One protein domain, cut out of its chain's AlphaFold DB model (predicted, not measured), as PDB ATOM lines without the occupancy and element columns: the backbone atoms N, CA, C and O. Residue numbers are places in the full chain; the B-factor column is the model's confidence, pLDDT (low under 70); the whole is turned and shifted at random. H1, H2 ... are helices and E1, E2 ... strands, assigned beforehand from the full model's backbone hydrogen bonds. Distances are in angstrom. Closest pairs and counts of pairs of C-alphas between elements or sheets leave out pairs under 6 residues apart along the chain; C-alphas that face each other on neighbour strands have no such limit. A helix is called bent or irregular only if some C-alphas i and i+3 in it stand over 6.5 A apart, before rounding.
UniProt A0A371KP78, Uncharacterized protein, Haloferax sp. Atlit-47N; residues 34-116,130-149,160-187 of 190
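What this domain is: This is residues 34 to 116, 130 to 149 and 160 to 187 of the 190 residues of an uncharacterized protein of Haloferax sp. Atlit-47N (UniProt A0A371KP78). Picture a T: the small sheet E2 E3 E4, with H5 folded back on it and H1 packed on H5, makes the crossbar, and the long helix H2 makes the stem, running past H1 to a loose head of loops and the short H3. From this head the chain comes back beside the stem to E1, while residues 160 to 166, partly in H4, stick out near one end of the crossbar. The printed part has 131 residues with five named helices and four named strands, in the order H1 H2 H3 E1 E2 E3 H4 E4 H5; the sheet's order is E2 E3 E4, all antiparallel, and the class is mixed, helices and strands. The whole is loose, with a radius of gyration of the C-alphas of 17.8 A and spans of 46 by 46 by 29 A.

How they stand to each other: Start at the sheet of E2, residues 130 to 135, E3, residues 147 to 149, and E4, residues 172 to 177. E2 and E3 are an antiparallel hairpin, with N 133 and O 147 2.8 A apart, within hydrogen-bond range; between the antiparallel E3 and E4, look at N 148 and O 176, also 2.8 A. H5, residues 178 to 185, is on the sheet at a height of 8.3 A, only just over E4 with 3 of its C-alphas, and runs along the strands at 27 degrees on the local plane. H1, residues 36 to 53, only grazes the sheet, and with residues 36 to 44 alone touches H5 at a shallow tilt of 21 degrees, opposite ways; the closest C-alphas, of Leu 40 and Leu 182, are 6.3 A apart. H2, residues 59 to 78, also only grazes the sheet; its residues 65 to 70 alone touch H1, at a steep tilt of 69 degrees, only just short of about perpendicular, and the closest C-alphas, of Leu 46 and Phe 66, are 6.5 A apart. E1, residues 113 to 116, pairs with no named strand; its closest C-alpha to H2 is that of His 113, 6.7 A from that of Val 67. H3, residues 92 to 96, is apart from H2, and H4, residues 163 to 169, is not on the sheet. Every O i to N i+4 pair is within hydrogen-bond range in H5, against 13 of 14 in H1, 13 of 16 in H2, 0 of 1 in H3 and 1 of 3 in H4; O i to N i+3 pairs are within range in 2 of 2 for H3 and 3 of 4 for H4.

Where its parts are: Find C-alpha 36 at (96.689, 114.051, 374.171); from there H1 runs 25.5 A to Thr 53. H2 runs 29.9 A from C-alpha 59 at (104.957, 108.717, 391.293) to C-alpha 78 at (94.964, 136.243, 385.274). E2 spans 16.1 A and E4 13.9 A; H4 is irregular, with C-alphas 164 and 167 7.9 A apart.

The domain as a whole: The two farthest C-alphas, of Asp 84 and Glu 141, are 48.6 A apart. Residues 117 to 129 and 150 to 159 are not printed, with gaps of 13.9 A from C-alpha 116 to 130 and 23.7 A from C-alpha 149 to 160. The links H2 to H3, H3 to E1 and E2 to E3 are long. Look for low confidence, pLDDT under 70, at residues 137 to 143; the mean of the printed part is 89.0.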
ATOM      1  N   GLY A  34      92.344 117.977 378.852       95.12
ATOM      2  CA  GLY A  34      92.799 116.587 378.947       95.12
ATOM      3  C   GLY A  34      93.091 115.897 377.606       95.12
ATOM      4  O   GLY A  34      93.129 114.666 377.559       95.12
ATOM      5  N   TYR A  35      93.236 116.643 376.504       96.75
ATOM      6  CA  TYR A  35      93.562 116.084 375.186       96.75
ATOM      7  C   TYR A  35      95.016 115.591 375.125       96.75
ATOM      8  O   TYR A  35      95.872 116.195 375.778       96.75
ATOM      9  N   PRO A  36      95.326 114.570 374.294       97.31
ATOM     10  CA  PRO A  36      96.689 114.051 374.171       97.31
ATOM     11  C   PRO A  36      97.714 115.128 373.824       97.31
ATOM     12  O   PRO A  36      98.780 115.166 374.422       97.31
ATOM     13  N   GLU A  37      97.363 116.048 372.926       96.00
ATOM     14  CA  GLU A  37      98.213 117.179 372.546       96.00
ATOM     15  C   GLU A  37      98.684 118.015 373.744       96.00
ATOM     16  O   GLU A  37      99.872 118.313 373.851       96.00
ATOM     17  N   SER A  38      97.766 118.379 374.638       94.81
ATOM     18  CA  SER A  38      98.076 119.205 375.805       94.81
ATOM     19  C   SER A  38      98.820 118.392 376.861       94.81
ATOM     20  O   SER A  38      99.961 118.699 377.203       94.81
ATOM     21  N   VAL A  39      98.239 117.261 377.278       96.94
ATOM     22  CA  VAL A  39      98.796 116.412 378.341       96.94
ATOM     23  C   VAL A  39     100.216 115.940 378.019       96.94
ATOM     24  O   VAL A  39     101.077 115.948 378.897       96.94
ATOM     25  N   LEU A  40     100.493 115.528 376.778       97.88
ATOM     26  CA  LEU A  40     101.825 115.043 376.408       97.88
ATOM     27  C   LEU A  40     102.868 116.167 376.400       97.88
ATOM     28  O   LEU A  40     104.002 115.930 376.819       97.88
ATOM     29  N   ARG A  41     102.502 117.387 375.981       96.50
ATOM     30  CA  ARG A  41     103.400 118.552 376.052       96.50
ATOM     31  C   ARG A  41     103.696 118.940 377.498       96.50
ATOM     32  O   ARG A  41     104.862 119.148 377.828       96.50
ATOM     33  N   ASP A  42     102.681 118.944 378.358       96.44
ATOM     34  CA  ASP A  42     102.836 119.232 379.789       96.44
ATOM     35  C   ASP A  42     103.756 118.200 380.467       96.44
ATOM     36  O   ASP A  42     104.661 118.553 381.229       96.44
ATOM     37  N   LEU A  43     103.586 116.909 380.147       97.75
ATOM     38  CA  LEU A  43     104.451 115.835 380.647       97.75
ATOM     39  C   LEU A  43     105.897 115.976 380.162       97.75
ATOM     40  O   LEU A  43     106.821 115.742 380.942       97.75
ATOM     41  N   ALA A  44     106.107 116.358 378.904       96.50
ATOM     42  CA  ALA A  44     107.447 116.544 378.357       96.50
ATOM     43  C   ALA A  44     108.157 117.743 378.991       96.50
ATOM     44  O   ALA A  44     109.299 117.614 379.428       96.50
ATOM     45  N   GLN A  45     107.457 118.866 379.154       96.44
ATOM     46  CA  GLN A  45     107.992 120.030 379.854       96.44
ATOM     47  C   GLN A  45     108.340 119.704 381.313       96.44
ATOM     48  O   GLN A  45     109.405 120.086 381.805       96.44
ATOM     49  N   LEU A  46     107.465 118.970 382.014       97.00
ATOM     50  CA  LEU A  46     107.749 118.488 383.363       97.00
ATOM     51  C   LEU A  46     109.010 117.618 383.374       97.00
ATOM     52  O   LEU A  46     109.889 117.833 384.210       97.00
ATOM     53  N   LYS A  47     109.118 116.658 382.451       95.12
ATOM     54  CA  LYS A  47     110.270 115.759 382.363       95.12
ATOM     55  C   LYS A  47     111.573 116.525 382.155       95.12
ATOM     56  O   LYS A  47     112.522 116.318 382.911       95.12
ATOM     57  N   GLU A  48     111.600 117.449 381.200       95.06
ATOM     58  CA  GLU A  48     112.760 118.304 380.934       95.06
ATOM     59  C   GLU A  48     113.189 119.088 382.181       95.06
ATOM     60  O   GLU A  48     114.376 119.132 382.520       95.06
ATOM     61  N   LEU A  49     112.229 119.668 382.910       95.44
ATOM     62  CA  LEU A  49     112.514 120.418 384.130       95.44
ATOM     63  C   LEU A  49     113.068 119.517 385.243       95.44
ATOM     64  O   LEU A  49     114.044 119.880 385.913       95.44
ATOM     65  N   LEU A  50     112.466 118.344 385.447       93.12
ATOM     66  CA  LEU A  50     112.913 117.374 386.448       93.12
ATOM     67  C   LEU A  50     114.319 116.848 386.134       93.12
ATOM     68  O   LEU A  50     115.126 116.692 387.053       93.12
ATOM     69  N   ASP A  51     114.646 116.643 384.860       91.44
ATOM     70  CA  ASP A  51     115.975 116.220 384.420       91.44
ATOM     71  C   ASP A  51     117.022 117.312 384.622       91.44
ATOM     72  O   ASP A  51     118.070 117.071 385.234       91.44
ATOM     73  N   ALA A  52     116.726 118.532 384.164       92.62
ATOM     74  CA  ALA A  52     117.628 119.676 384.268       92.62
ATOM     75  C   ALA A  52     117.992 119.999 385.727       92.62
ATOM     76  O   ALA A  52     119.105 120.443 386.019       92.62
ATOM     77  N   THR A  53     117.068 119.738 386.653       91.75
ATOM     78  CA  THR A  53     117.229 120.012 388.087       91.75
ATOM     79  C   THR A  53     117.591 118.779 388.916       91.75
ATOM     80  O   THR A  53     117.879 118.910 390.107       91.75
ATOM     81  N   ARG A  54     117.622 117.579 388.311       87.81
ATOM     82  CA  ARG A  54     117.795 116.283 389.002       87.81
ATOM     83  C   ARG A  54     116.759 116.061 390.116       87.81
ATOM     84  O   ARG A  54     117.033 115.453 391.161       87.81
ATOM     85  N   ALA A  55     115.557 116.581 389.889       89.50
ATOM     86  CA  ALA A  55     114.438 116.539 390.816       89.50
ATOM     87  C   ALA A  55     113.462 115.391 390.530       89.50
ATOM     88  O   ALA A  55     112.502 115.245 391.279       89.50
ATOM     89  N   GLU A  56     113.702 114.556 389.512       88.38
ATOM     90  CA  GLU A  56     112.884 113.361 389.265       88.38
ATOM     91  C   GLU A  56     112.827 112.467 390.515       88.38
ATOM     92  O   GLU A  56     113.848 112.174 391.151       88.38
ATOM     93  N   ARG A  57     111.614 112.072 390.899       87.75
ATOM     94  CA  ARG A  57     111.297 111.238 392.064       87.75
ATOM     95  C   ARG A  57     110.163 110.278 391.687       87.75
ATOM     96  O   ARG A  57     109.713 110.253 390.545       87.75
ATOM     97  N   GLY A  58     109.711 109.488 392.657       89.12
ATOM     98  CA  GLY A  58     108.630 108.528 392.456       89.12
ATOM     99  C   GLY A  58     107.268 109.165 392.118       89.12
ATOM    100  O   GLY A  58     107.109 110.390 392.169       89.12
ATOM    101  N   PRO A  59     106.260 108.323 391.835       92.56
ATOM    102  CA  PRO A  59     104.957 108.717 391.293       92.56
ATOM    103  C   PRO A  59     104.266 109.875 392.010       92.56
ATOM    104  O   PRO A  59     103.818 110.809 391.351       92.56
ATOM    105  N   GLY A  60     104.228 109.865 393.347       93.12
ATOM    106  CA  GLY A  60     103.586 110.931 394.126       93.12
ATOM    107  C   GLY A  60     104.222 112.311 393.927       93.12
ATOM    108  O   GLY A  60     103.514 113.301 393.755       93.12
ATOM    109  N   TYR A  61     105.555 112.385 393.887       93.25
ATOM    110  CA  TYR A  61     106.272 113.644 393.652       93.25
ATOM    111  C   TYR A  61     106.091 114.142 392.220       93.25
ATOM    112  O   TYR A  61     105.917 115.342 391.998       93.25
ATOM    113  N   THR A  62     106.116 113.227 391.254       94.44
ATOM    114  CA  THR A  62     105.917 113.560 389.844       94.44
ATOM    115  C   THR A  62     104.495 114.056 389.593       94.44
ATOM    116  O   THR A  62     104.327 115.108 388.984       94.44
ATOM    117  N   ALA A  63     103.482 113.385 390.148       96.75
ATOM    118  CA  ALA A  63     102.088 113.820 390.091       96.75
ATOM    119  C   ALA A  63     101.879 115.200 390.737       96.75
ATOM    120  O   ALA A  63     101.225 116.065 390.157       96.75
ATOM    121  N   ALA A  64     102.473 115.436 391.911       96.62
ATOM    122  CA  ALA A  64     102.406 116.736 392.576       96.62
ATOM    123  C   ALA A  64     103.065 117.846 391.741       96.62
ATOM    124  O   ALA A  64     102.520 118.943 391.631       96.62
ATOM    125  N   SER A  65     104.211 117.551 391.120       96.69
ATOM    126  CA  SER A  65     104.915 118.494 390.243       96.69
ATOM    127  C   SER A  65     104.121 118.784 388.970       96.69
ATOM    128  O   SER A  65     104.030 119.941 388.575       96.69
ATOM    129  N   PHE A  66     103.492 117.766 388.371       96.88
ATOM    130  CA  PHE A  66     102.587 117.919 387.230       96.88
ATOM    131  C   PHE A  66     101.445 118.888 387.553       96.88
ATOM    132  O   PHE A  66     101.282 119.896 386.870       96.88
ATOM    133  N   VAL A  67     100.717 118.640 388.649       96.38
ATOM    134  CA  VAL A  67      99.617 119.513 389.093       96.38
ATOM    135  C   VAL A  67     100.110 120.932 389.373       96.38
ATOM    136  O   VAL A  67      99.438 121.896 389.022       96.38
ATOM    137  N   PHE A  68     101.271 121.084 390.013       94.50
ATOM    138  CA  PHE A  68     101.818 122.402 390.331       94.50
ATOM    139  C   PHE A  68     102.181 123.207 389.078       94.50
ATOM    140  O   PHE A  68     101.809 124.374 388.986       94.50
ATOM    141  N   LEU A  69     102.891 122.600 388.122       93.69
ATOM    142  CA  LEU A  69     103.310 123.288 386.901       93.69
ATOM    143  C   LEU A  69     102.122 123.649 386.012       93.69
ATOM    144  O   LEU A  69     102.095 124.757 385.483       93.69
ATOM    145  N   ASP A  70     101.123 122.773 385.903       91.44
ATOM    146  CA  ASP A  70      99.910 123.078 385.142       91.44
ATOM    147  C   ASP A  70      99.097 124.214 385.790       91.44
ATOM    148  O   ASP A  70      98.681 125.177 385.145       91.44
ATOM    149  N   LYS A  71      98.959 124.198 387.119       91.12
ATOM    150  CA  LYS A  71      98.356 125.330 387.836       91.12
ATOM    151  C   LYS A  71      99.136 126.624 387.610       91.12
ATOM    152  O   LYS A  71      98.522 127.670 387.442       91.12
ATOM    153  N   LEU A  72     100.466 126.566 387.573       89.25
ATOM    154  CA  LEU A  72     101.294 127.736 387.296       89.25
ATOM    155  C   LEU A  72     101.125 128.241 385.855       89.25
ATOM    156  O   LEU A  72     101.090 129.450 385.652       89.25
ATOM    157  N   SER A  73     100.981 127.354 384.866       86.94
ATOM    158  CA  SER A  73     100.765 127.757 383.470       86.94
ATOM    159  C   SER A  73      99.416 128.462 383.283       86.94
ATOM    160  O   SER A  73      99.324 129.438 382.540       86.94
ATOM    161  N   THR A  74      98.385 128.043 384.021       87.19
ATOM    162  CA  THR A  74      97.056 128.679 383.973       87.19
ATOM    163  C   THR A  74      96.976 130.021 384.706       87.19
ATOM    164  O   THR A  74      96.037 130.776 384.455       87.19
ATOM    165  N   ILE A  75      97.950 130.369 385.562       86.88
ATOM    166  CA  ILE A  75      98.000 131.685 386.230       86.88
ATOM    167  C   ILE A  75      98.141 132.827 385.214       86.88
ATOM    168  O   ILE A  75      97.600 133.903 385.450       86.88
ATOM    169  N   ASP A  76      98.782 132.597 384.065       84.38
ATOM    170  CA  ASP A  76      98.980 133.627 383.030       84.38
ATOM    171  C   ASP A  76      97.651 134.201 382.492       84.38
ATOM    172  O   ASP A  76      97.574 135.366 382.104       84.38
ATOM    173  N   LEU A  77      96.557 133.431 382.575       85.56
ATOM    174  CA  LEU A  77      95.201 133.885 382.230       85.56
ATOM    175  C   LEU A  77      94.698 135.045 383.107       85.56
ATOM    176  O   LEU A  77      93.731 135.713 382.741       85.56
ATOM    177  N   TYR A  78      95.336 135.266 384.255       86.81
ATOM    178  CA  TYR A  78      94.964 136.243 385.274       86.81
ATOM    179  C   TYR A  78      96.018 137.349 385.428       86.81
ATOM    180  O   TYR A  78      96.025 138.058 386.430       86.81
ATOM    181  N   LEU A  79      96.933 137.502 384.467       83.81
ATOM    182  CA  LEU A  79      97.996 138.519 384.496       83.81
ATOM    183  C   LEU A  79      97.868 139.543 383.354       83.81
ATOM    184  O   LEU A  79      98.838 140.209 382.991       83.81
ATOM    185  N   ASP A  80      96.674 139.690 382.775       81.12
ATOM    186  CA  ASP A  80      96.448 140.474 381.553       81.12
ATOM    187  C   ASP A  80      96.171 141.976 381.773       81.12
ATOM    188  O   ASP A  80      96.051 142.738 380.808       81.12
ATOM    189  N   GLY A  81      96.118 142.423 383.029       79.00
ATOM    190  CA  GLY A  81      95.959 143.825 383.419       79.00
ATOM    191  C   GLY A  81      94.509 144.316 383.499       79.00
ATOM    192  O   GLY A  81      94.290 145.493 383.793       79.00
ATOM    193  N   ASP A  82      93.519 143.457 383.253       82.25
ATOM    194  CA  ASP A  82      92.109 143.756 383.498       82.25
ATOM    195  C   ASP A  82      91.784 143.738 385.009       82.25
ATOM    196  O   ASP A  82      91.926 142.685 385.635       82.25
ATOM    197  N   PRO A  83      91.326 144.851 385.615       76.62
ATOM    198  CA  PRO A  83      91.072 144.945 387.056       76.62
ATOM    199  C   PRO A  83      90.089 143.911 387.616       76.62
ATOM    200  O   PRO A  83      90.197 143.567 388.788       76.62
ATOM    201  N   ASP A  84      89.160 143.404 386.800       79.94
ATOM    202  CA  ASP A  84      88.123 142.469 387.254       79.94
ATOM    203  C   ASP A  84      88.597 141.001 387.254       79.94
ATOM    204  O   ASP A  84      87.880 140.114 387.714       79.94
ATOM    205  N   ARG A  85      89.804 140.718 386.745       81.31
ATOM    206  CA  ARG A  85      90.373 139.354 386.670       81.31
ATOM    207  C   ARG A  85      91.874 139.267 386.911       81.31
ATOM    208  O   ARG A  85      92.406 138.166 387.017       81.31
ATOM    209  N   THR A  86      92.559 140.401 386.980       84.88
ATOM    210  CA  THR A  86      93.996 140.431 387.212       84.88
ATOM    211  C   THR A  86      94.285 140.127 388.662       84.88
ATOM    212  O   THR A  86      93.636 140.659 389.561       84.88
ATOM    213  N   ILE A  87      95.286 139.292 388.876       83.62
ATOM    214  CA  ILE A  87      95.876 139.064 390.180       83.62
ATOM    215  C   ILE A  87      97.063 140.010 390.323       83.62
ATOM    216  O   ILE A  87      97.945 140.050 389.460       83.62
ATOM    217  N   ASP A  88      97.111 140.750 391.427       75.31
ATOM    218  CA  ASP A  88      98.337 141.436 391.821       75.31
ATOM    219  C   ASP A  88      99.330 140.383 392.333       75.31
ATOM    220  O   ASP A  88      99.220 139.890 393.450       75.31
ATOM    221  N   ALA A  89     100.243 139.964 391.457       72.75
ATOM    222  CA  ALA A  89     101.242 138.931 391.725       72.75
ATOM    223  C   ALA A  89     102.663 139.513 391.723       72.75
ATOM    224  O   ALA A  89     103.603 138.886 391.223       72.75
ATOM    225  N   THR A  90     102.844 140.735 392.240       78.94
ATOM    226  CA  THR A  90     104.190 141.326 392.344       78.94
ATOM    227  C   THR A  90     105.114 140.505 393.248       78.94
ATOM    228  O   THR A  90     106.334 140.518 393.047       78.94
ATOM    229  N   GLN A  91     104.553 139.734 394.186       82.38
ATOM    230  CA  GLN A  91     105.233 138.692 394.949       82.38
ATOM    231  C   GLN A  91     104.416 137.389 394.990       82.38
ATOM    232  O   GLN A  91     103.194 137.424 395.083       82.38
ATOM    233  N   PRO A  92     105.061 136.204 395.031       82.94
ATOM    234  CA  PRO A  92     104.338 134.933 395.148       82.94
ATOM    235  C   PRO A  92     103.426 134.824 396.379       82.94
ATOM    236  O   PRO A  92     102.447 134.088 396.348       82.94
ATOM    237  N   ALA A  93     103.751 135.532 397.466       86.38
ATOM    238  CA  ALA A  93     102.938 135.548 398.681       86.38
ATOM    239  C   ALA A  93     101.590 136.256 398.482       86.38
ATOM    240  O   ALA A  93     100.629 135.894 399.152       86.38
ATOM    241  N   ASP A  94     101.497 137.183 397.524       84.25
ATOM    242  CA  ASP A  94     100.262 137.914 397.226       84.25
ATOM    243  C   ASP A  94      99.162 136.968 396.722       84.25
ATOM    244  O   ASP A  94      97.979 137.234 396.923       84.25
ATOM    245  N   LEU A  95      99.552 135.814 396.153       84.31
ATOM    246  CA  LEU A  95      98.631 134.753 395.739       84.31
ATOM    247  C   LEU A  95      97.910 134.067 396.908       84.31
ATOM    248  O   LEU A  95      96.961 133.312 396.694       84.31
ATOM    249  N   LEU A  96      98.396 134.261 398.134       86.50
ATOM    250  CA  LEU A  96      97.862 133.630 399.338       86.50
ATOM    251  C   LEU A  96      96.954 134.571 400.139       86.50
ATOM    252  O   LEU A  96      96.326 134.111 401.094       86.50
ATOM    253  N   GLU A  97      96.874 135.849 399.764       88.44
ATOM    254  CA  GLU A  97      96.049 136.851 400.440       88.44
ATOM    255  C   GLU A  97      94.618 136.835 399.870       88.44
ATOM    256  O   GLU A  97      94.428 137.150 398.693       88.44
ATOM    257  N   PRO A  98      93.583 136.484 400.662       89.62
ATOM    258  CA  PRO A  98      92.212 136.371 400.156       89.62
ATOM    259  C   PRO A  98      91.660 137.664 399.548       89.62
ATOM    260  O   PRO A  98      90.957 137.606 398.541       89.62
ATOM    261  N   ASP A  99      92.021 138.819 400.112       88.88
ATOM    262  CA  ASP A  99      91.591 140.139 399.628       88.88
ATOM    263  C   ASP A  99      92.092 140.421 398.194       88.88
ATOM    264  O   ASP A  99      91.473 141.191 397.466       88.88
ATOM    265  N   ASN A 100      93.175 139.760 397.756       86.44
ATOM    266  CA  ASN A 100      93.702 139.854 396.390       86.44
ATOM    267  C   ASN A 100      93.027 138.879 395.410       86.44
ATOM    268  O   ASN A 100      93.391 138.852 394.237       86.44
ATOM    269  N   MET A 101      92.112 138.033 395.887       87.81
ATOM    270  CA  MET A 101      91.524 136.928 395.124       87.81
ATOM    271  C   MET A 101      89.997 136.929 395.132       87.81
ATOM    272  O   MET A 101      89.392 136.227 394.324       87.81
ATOM    273  N   GLU A 102      89.359 137.675 396.039       89.94
ATOM    274  CA  GLU A 102      87.908 137.620 396.262       89.94
ATOM    275  C   GLU A 102      87.065 138.027 395.045       89.94
ATOM    276  O   GLU A 102      85.897 137.647 394.952       89.94
ATOM    277  N   HIS A 103      87.647 138.767 394.097       88.88
ATOM    278  CA  HIS A 103      86.998 139.152 392.842       88.88
ATOM    279  C   HIS A 103      86.948 138.022 391.808       88.88
ATOM    280  O   HIS A 103      86.169 138.105 390.858       88.88
ATOM    281  N   LEU A 104      87.743 136.963 391.978       88.88
ATOM    282  CA  LEU A 104      87.772 135.828 391.063       88.88
ATOM    283  C   LEU A 104      86.663 134.825 391.397       88.88
ATOM    284  O   LEU A 104      86.654 134.208 392.463       88.88
ATOM    285  N   ASP A 105      85.767 134.575 390.443       87.06
ATOM    286  CA  ASP A 105      84.824 133.456 390.519       87.06
ATOM    287  C   ASP A 105      85.476 132.190 389.948       87.06
ATOM    288  O   ASP A 105      85.745 132.104 388.749       87.06
ATOM    289  N   GLN A 106      85.734 131.210 390.818       87.38
ATOM    290  CA  GLN A 106      86.224 129.877 390.443       87.38
ATOM    291  C   GLN A 106      87.484 129.890 389.548       87.38
ATOM    292  O   GLN A 106      87.468 129.347 388.439       87.38
ATOM    293  N   PRO A 107      88.611 130.467 390.005       88.12
ATOM    294  CA  PRO A 107      89.806 130.548 389.178       88.12
ATOM    295  C   PRO A 107      90.408 129.164 388.875       88.12
ATOM    296  O   PRO A 107      90.584 128.325 389.764       88.12
ATOM    297  N   MET A 108      90.785 128.946 387.614       84.81
ATOM    298  CA  MET A 108      91.246 127.663 387.065       84.81
ATOM    299  C   MET A 108      92.526 127.131 387.734       84.81
ATOM    300  O   MET A 108      92.701 125.928 387.899       84.81
ATOM    301  N   PHE A 109      93.425 128.000 388.197       87.00
ATOM    302  CA  PHE A 109      94.626 127.534 388.905       87.00
ATOM    303  C   PHE A 109      94.294 126.939 390.293       87.00
ATOM    304  O   PHE A 109      95.030 126.102 390.832       87.00
ATOM    305  N   LEU A 110      93.148 127.302 390.884       88.50
ATOM    306  CA  LEU A 110      92.621 126.647 392.085       88.50
ATOM    307  C   LEU A 110      91.733 125.450 391.731       88.50
ATOM    308  O   LEU A 110      91.786 124.441 392.438       88.50
ATOM    309  N   LEU A 111      91.002 125.522 390.616       82.56
ATOM    310  CA  LEU A 111      90.045 124.515 390.157       82.56
ATOM    311  C   LEU A 111      90.466 123.888 388.830       82.56
ATOM    312  O   LEU A 111      90.426 124.516 387.783       82.56
ATOM    313  N   GLY A 112      90.785 122.602 388.838       84.81
ATOM    314  CA  GLY A 112      91.117 121.915 387.589       84.81
ATOM    315  C   GLY A 112      91.763 120.559 387.787       84.81
ATOM    316  O   GLY A 112      91.751 119.752 386.866       84.81
ATOM    317  N   HIS A 113      92.276 120.301 388.991       92.88
ATOM    318  CA  HIS A 113      92.949 119.057 389.332       92.88
ATOM    319  C   HIS A 113      92.373 118.445 390.604       92.88
ATOM    320  O   HIS A 113      92.186 119.153 391.595       92.88
ATOM    321  N   GLY A 114      92.141 117.134 390.574       92.69
ATOM    322  CA  GLY A 114      91.839 116.308 391.742       92.69
ATOM    323  C   GLY A 114      92.992 115.343 392.005       92.69
ATOM    324  O   GLY A 114      93.539 114.774 391.062       92.69
ATOM    325  N   VAL A 115      93.387 115.173 393.268       93.94
ATOM    326  CA  VAL A 115      94.270 114.067 393.672       93.94
ATOM    327  C   VAL A 115      93.366 112.941 394.135       93.94
ATOM    328  O   VAL A 115      92.652 113.098 395.123       93.94
ATOM    329  N   GLU A 116      93.394 111.834 393.406       93.88
ATOM    330  CA  GLU A 116      92.437 110.746 393.574       93.88
ATOM    331  C   GLU A 116      93.112 109.513 394.163       93.88
ATOM    332  O   GLU A 116      94.295 109.249 393.930       93.88
ATOM    333  N   TYR A 130      95.514 108.270 380.813       98.56
ATOM    334  CA  TYR A 130      96.962 108.260 380.650       98.56
ATOM    335  C   TYR A 130      97.611 107.402 381.727       98.56
ATOM    336  O   TYR A 130      97.267 107.514 382.903       98.56
ATOM    337  N   VAL A 131      98.589 106.589 381.342       97.69
ATOM    338  CA  VAL A 131      99.522 105.965 382.290       97.69
ATOM    339  C   VAL A 131     100.910 106.506 382.000       97.69
ATOM    340  O   VAL A 131     101.355 106.422 380.862       97.69
ATOM    341  N   VAL A 132     101.575 107.052 383.013       97.25
ATOM    342  CA  VAL A 132     102.952 107.543 382.949       97.25
ATOM    343  C   VAL A 132     103.811 106.600 383.776       97.25
ATOM    344  O   VAL A 132     103.721 106.574 385.002       97.25
ATOM    345  N   GLU A 133     104.609 105.788 383.097       94.12
ATOM    346  CA  GLU A 133     105.473 104.793 383.714       94.12
ATOM    347  C   GLU A 133     106.846 105.413 383.983       94.12
ATOM    348  O   GLU A 133     107.609 105.729 383.066       94.12
ATOM    349  N   LEU A 134     107.137 105.581 385.270       90.50
ATOM    350  CA  LEU A 134     108.396 106.089 385.782       90.50
ATOM    351  C   LEU A 134     109.334 104.907 386.054       90.50
ATOM    352  O   LEU A 134     108.932 103.949 386.716       90.50
ATOM    353  N   PRO A 135     110.577 104.939 385.574       82.50
ATOM    354  CA  PRO A 135     111.553 103.895 385.861       82.50
ATOM    355  C   PRO A 135     111.921 103.881 387.353       82.50
ATOM    356  O   PRO A 135     112.074 104.934 387.973       82.50
ATOM    357  N   THR A 136     112.116 102.688 387.926       72.38
ATOM    358  CA  THR A 136     112.737 102.564 389.255       72.38
ATOM    359  C   THR A 136     114.167 103.083 389.153       72.38
ATOM    360  O   THR A 136     114.937 102.605 388.321       72.38
ATOM    361  N   ARG A 137     114.541 104.080 389.962       67.12
ATOM    362  CA  ARG A 137     115.815 104.775 389.749       67.12
ATOM    363  C   ARG A 137     116.577 105.077 391.029       67.12
ATOM    364  O   ARG A 137     116.031 105.562 392.019       67.12
ATOM    365  N   ASN A 138     117.894 104.902 390.944       63.91
ATOM    366  CA  ASN A 138     118.839 105.547 391.838       63.91
ATOM    367  C   ASN A 138     118.963 107.052 391.478       63.91
ATOM    368  O   ASN A 138     119.338 107.379 390.347       63.91
ATOM    369  N   PRO A 139     118.724 107.993 392.415       61.50
ATOM    370  CA  PRO A 139     118.792 109.438 392.162       61.50
ATOM    371  C   PRO A 139     120.117 109.955 391.570       61.50
ATOM    372  O   PRO A 139     120.171 111.084 391.088       61.50
ATOM    373  N   PHE A 140     121.189 109.157 391.610       65.31
ATOM    374  CA  PHE A 140     122.524 109.534 391.140       65.31
ATOM    375  C   PHE A 140     122.869 109.080 389.709       65.31
ATOM    376  O   PHE A 140     123.956 109.396 389.229       65.31
ATOM    377  N   GLU A 141     121.984 108.354 389.024       69.56
ATOM    378  CA  GLU A 141     122.216 107.888 387.644       69.56
ATOM    379  C   GLU A 141     121.889 108.969 386.595       69.56
ATOM    380  O   GLU A 141     121.654 110.123 386.957       69.56
ATOM    381  N   ALA A 142     121.933 108.644 385.295       63.28
ATOM    382  CA  ALA A 142     121.568 109.552 384.197       63.28
ATOM    383  C   ALA A 142     120.048 109.539 383.940       63.28
ATOM    384  O   ALA A 142     119.427 108.506 384.194       63.28
ATOM    385  N   PRO A 143     119.425 110.662 383.507       64.44
ATOM    386  CA  PRO A 143     117.997 110.755 383.184       64.44
ATOM    387  C   PRO A 143     117.464 109.536 382.446       64.44
ATOM    388  O   PRO A 143     118.079 109.063 381.494       64.44
ATOM    389  N   SER A 144     116.352 109.010 382.933       75.94
ATOM    390  CA  SER A 144     115.760 107.779 382.431       75.94
ATOM    391  C   SER A 144     114.509 108.100 381.620       75.94
ATOM    392  O   SER A 144     113.829 109.091 381.884       75.94
ATOM    393  N   GLU A 145     114.252 107.306 380.587       88.31
ATOM    394  CA  GLU A 145     113.139 107.523 379.664       88.31
ATOM    395  C   GLU A 145     111.803 107.229 380.359       88.31
ATOM    396  O   GLU A 145     111.661 106.212 381.042       88.31
ATOM    397  N   TRP A 146     110.824 108.121 380.194       94.56
ATOM    398  CA  TRP A 146     109.448 107.852 380.610       94.56
ATOM    399  C   TRP A 146     108.708 107.144 379.485       94.56
ATOM    400  O   TRP A 146     108.784 107.548 378.324       94.56
ATOM    401  N   THR A 147     107.947 106.115 379.841       95.31
ATOM    402  CA  THR A 147     106.991 105.479 378.930       95.31
ATOM    403  C   THR A 147     105.594 106.000 379.247       95.31
ATOM    404  O   THR A 147     105.247 106.192 380.410       95.31
ATOM    405  N   VAL A 148     104.775 106.221 378.222       97.56
ATOM    406  CA  VAL A 148     103.377 106.616 378.376       97.56
ATOM    407  C   VAL A 148     102.443 105.669 377.641       97.56
ATOM    408  O   VAL A 148     102.778 105.118 376.591       97.56
ATOM    409  N   LYS A 149     101.239 105.509 378.184       98.12
ATOM    410  CA  LYS A 149     100.096 104.892 377.510       98.12
ATOM    411  C   LYS A 149      98.995 105.929 377.379       98.12
ATOM    412  O   LYS A 149      98.672 106.591 378.363       98.12
ATOM    413  N   ASP A 160      78.145 104.003 383.746       82.06
ATOM    414  CA  ASP A 160      77.450 102.780 384.171       82.06
ATOM    415  C   ASP A 160      78.335 101.518 384.056       82.06
ATOM    416  O   ASP A 160      77.886 100.400 384.314       82.06
ATOM    417  N   GLY A 161      79.579 101.669 383.591       80.75
ATOM    418  CA  GLY A 161      80.576 100.598 383.530       80.75
ATOM    419  C   GLY A 161      81.395 100.470 384.823       80.75
ATOM    420  O   GLY A 161      81.342 101.367 385.655       80.75
ATOM    421  N   PRO A 162      82.186  99.391 384.984       83.69
ATOM    422  CA  PRO A 162      83.097  99.256 386.120       83.69
ATOM    423  C   PRO A 162      84.259 100.236 385.955       83.69
ATOM    424  O   PRO A 162      85.222  99.965 385.230       83.69
ATOM    425  N   THR A 163      84.121 101.418 386.549       88.56
ATOM    426  CA  THR A 163      85.120 102.485 386.477       88.56
ATOM    427  C   THR A 163      86.361 102.153 387.304       88.56
ATOM    428  O   THR A 163      87.437 102.673 387.002       88.56
ATOM    429  N   GLU A 164      86.256 101.225 388.258       87.38
ATOM    430  CA  GLU A 164      87.381 100.627 388.981       87.38
ATOM    431  C   GLU A 164      88.377  99.926 388.038       87.38
ATOM    432  O   GLU A 164      89.591 100.088 388.177       87.38
ATOM    433  N   ASP A 165      87.870  99.261 386.995       89.81
ATOM    434  CA  ASP A 165      88.662  98.475 386.040       89.81
ATOM    435  C   ASP A 165      89.040  99.280 384.782       89.81
ATOM    436  O   ASP A 165      89.539  98.724 383.796       89.81
ATOM    437  N   ALA A 166      88.761 100.589 384.747       94.06
ATOM    438  CA  ALA A 166      88.825 101.366 383.510       94.06
ATOM    439  C   ALA A 166      90.216 101.344 382.857       94.06
ATOM    440  O   ALA A 166      90.322 101.181 381.642       94.06
ATOM    441  N   PHE A 167      91.282 101.420 383.660       93.88
ATOM    442  CA  PHE A 167      92.665 101.325 383.182       93.88
ATOM    443  C   PHE A 167      93.029  99.929 382.659       93.88
ATOM    444  O   PHE A 167      93.810  99.808 381.715       93.88
ATOM    445  N   GLU A 168      92.474  98.863 383.229       92.44
ATOM    446  CA  GLU A 168      92.741  97.491 382.778       92.44
ATOM    447  C   GLU A 168      92.032  97.191 381.455       92.44
ATOM    448  O   GLU A 168      92.555  96.487 380.590       92.44
ATOM    449  N   ARG A 169      90.839  97.766 381.284       94.81
ATOM    450  CA  ARG A 169      89.953  97.529 380.139       94.81
ATOM    451  C   ARG A 169      90.098  98.555 379.016       94.81
ATOM    452  O   ARG A 169      89.450  98.401 377.979       94.81
ATOM    453  N   ALA A 170      90.903  99.594 379.213       96.69
ATOM    454  CA  ALA A 170      91.130 100.626 378.215       96.69
ATOM    455  C   ALA A 170      91.778 100.058 376.947       96.69
ATOM    456  O   ALA A 170      92.738  99.285 376.997       96.69
ATOM    457  N   SER A 171      91.282 100.502 375.794       97.56
ATOM    458  CA  SER A 171      91.971 100.323 374.519       97.56
ATOM    459  C   SER A 171      92.974 101.457 374.330       97.56
ATOM    460  O   SER A 171      92.602 102.630 374.239       97.56
ATOM    461  N   TRP A 172      94.253 101.098 374.289       97.44
ATOM    462  CA  TRP A 172      95.369 102.030 374.171       97.44
ATOM    463  C   TRP A 172      95.637 102.342 372.699       97.44
ATOM    464  O   TRP A 172      95.920 101.430 371.925       97.44
ATOM    465  N   GLN A 173      95.535 103.617 372.316       97.50
ATOM    466  CA  GLN A 173      95.912 104.065 370.971       97.50
ATOM    467  C   GLN A 173      97.431 104.230 370.832       97.50
ATOM    468  O   GLN A 173      97.949 104.147 369.727       97.50
ATOM    469  N   PHE A 174      98.136 104.415 371.953       98.00
ATOM    470  CA  PHE A 174      99.590 104.507 372.001       98.00
ATOM    471  C   PHE A 174     100.143 103.860 373.275       98.00
ATOM    472  O   PHE A 174      99.525 103.937 374.344       98.00
ATOM    473  N   HIS A 175     101.321 103.247 373.156       97.00
ATOM    474  CA  HIS A 175     102.154 102.804 374.270       97.00
ATOM    475  C   HIS A 175     103.625 102.822 373.841       97.00
ATOM    476  O   HIS A 175     104.012 102.078 372.941       97.00
ATOM    477  N   GLY A 176     104.446 103.636 374.501       95.38
ATOM    478  CA  GLY A 176     105.859 103.774 374.160       95.38
ATOM    479  C   GLY A 176     106.524 104.964 374.853       95.38
ATOM    480  O   GLY A 176     105.928 105.543 375.763       95.38
ATOM    481  N   PRO A 177     107.749 105.326 374.446       96.25
ATOM    482  CA  PRO A 177     108.461 106.488 374.972       96.25
ATOM    483  C   PRO A 177     107.639 107.777 374.856       96.25
ATOM    484  O   PRO A 177     106.939 107.980 373.863       96.25
ATOM    485  N   LEU A 178     107.752 108.665 375.849       96.56
ATOM    486  CA  LEU A 178     107.080 109.970 375.838       96.56
ATOM    487  C   LEU A 178     107.446 110.803 374.599       96.56
ATOM    488  O   LEU A 178     106.569 111.414 373.996       96.56
ATOM    489  N   GLU A 179     108.715 110.781 374.188       94.75
ATOM    490  CA  GLU A 179     109.181 111.490 372.988       94.75
ATOM    491  C   GLU A 179     108.466 110.992 371.724       94.75
ATOM    492  O   GLU A 179     107.959 111.790 370.940       94.75
ATOM    493  N   HIS A 180     108.310 109.675 371.569       96.31
ATOM    494  CA  HIS A 180     107.582 109.105 370.433       96.31
ATOM    495  C   HIS A 180     106.080 109.421 370.491       96.31
ATOM    496  O   HIS A 180     105.449 109.619 369.457       96.31
ATOM    497  N   ALA A 181     105.495 109.507 371.691       96.50
ATOM    498  CA  ALA A 181     104.093 109.897 371.846       96.50
ATOM    499  C   ALA A 181     103.842 111.315 371.310       96.50
ATOM    500  O   ALA A 181     102.814 111.562 370.678       96.50
ATOM    501  N   LEU A 182     104.781 112.240 371.544       94.94
ATOM    502  CA  LEU A 182     104.729 113.595 370.993       94.94
ATOM    503  C   LEU A 182     104.810 113.583 369.463       94.94
ATOM    504  O   LEU A 182     104.051 114.284 368.798       94.94
ATOM    505  N   GLU A 183     105.700 112.778 368.893       94.44
ATOM    506  CA  GLU A 183     105.838 112.676 367.439       94.44
ATOM    507  C   GLU A 183     104.583 112.088 366.780       94.44
ATOM    508  O   GLU A 183     104.127 112.600 365.761       94.44
ATOM    509  N   GLU A 184     103.997 111.039 367.358       93.81
ATOM    510  CA  GLU A 184     102.880 110.318 366.738       93.81
ATOM    511  C   GLU A 184     101.515 110.975 366.962       93.81
ATOM    512  O   GLU A 184     100.659 110.929 366.077       93.81
ATOM    513  N   LEU A 185     101.280 111.550 368.146       91.88
ATOM    514  CA  LEU A 185      99.957 112.052 368.538       91.88
ATOM    515  C   LEU A 185      99.845 113.577 368.526       91.88
ATOM    516  O   LEU A 185      98.731 114.091 368.641       91.88
ATOM    517  N   VAL A 186     100.967 114.296 368.430       88.50
ATOM    518  CA  VAL A 186     100.997 115.759 368.586       88.50
ATOM    519  C   VAL A 186     101.606 116.480 367.385       88.50
ATOM    520  O   VAL A 186     101.229 117.623 367.125       88.50
ATOM    521  N   ALA A 187     102.523 115.859 366.639       78.25
ATOM    522  CA  ALA A 187     103.073 116.484 365.442       78.25
ATOM    523  C   ALA A 187     101.985 116.669 364.368       78.25
ATOM    524  O   ALA A 187     101.221 115.749 364.067       78.25
TER     525      ALA A 187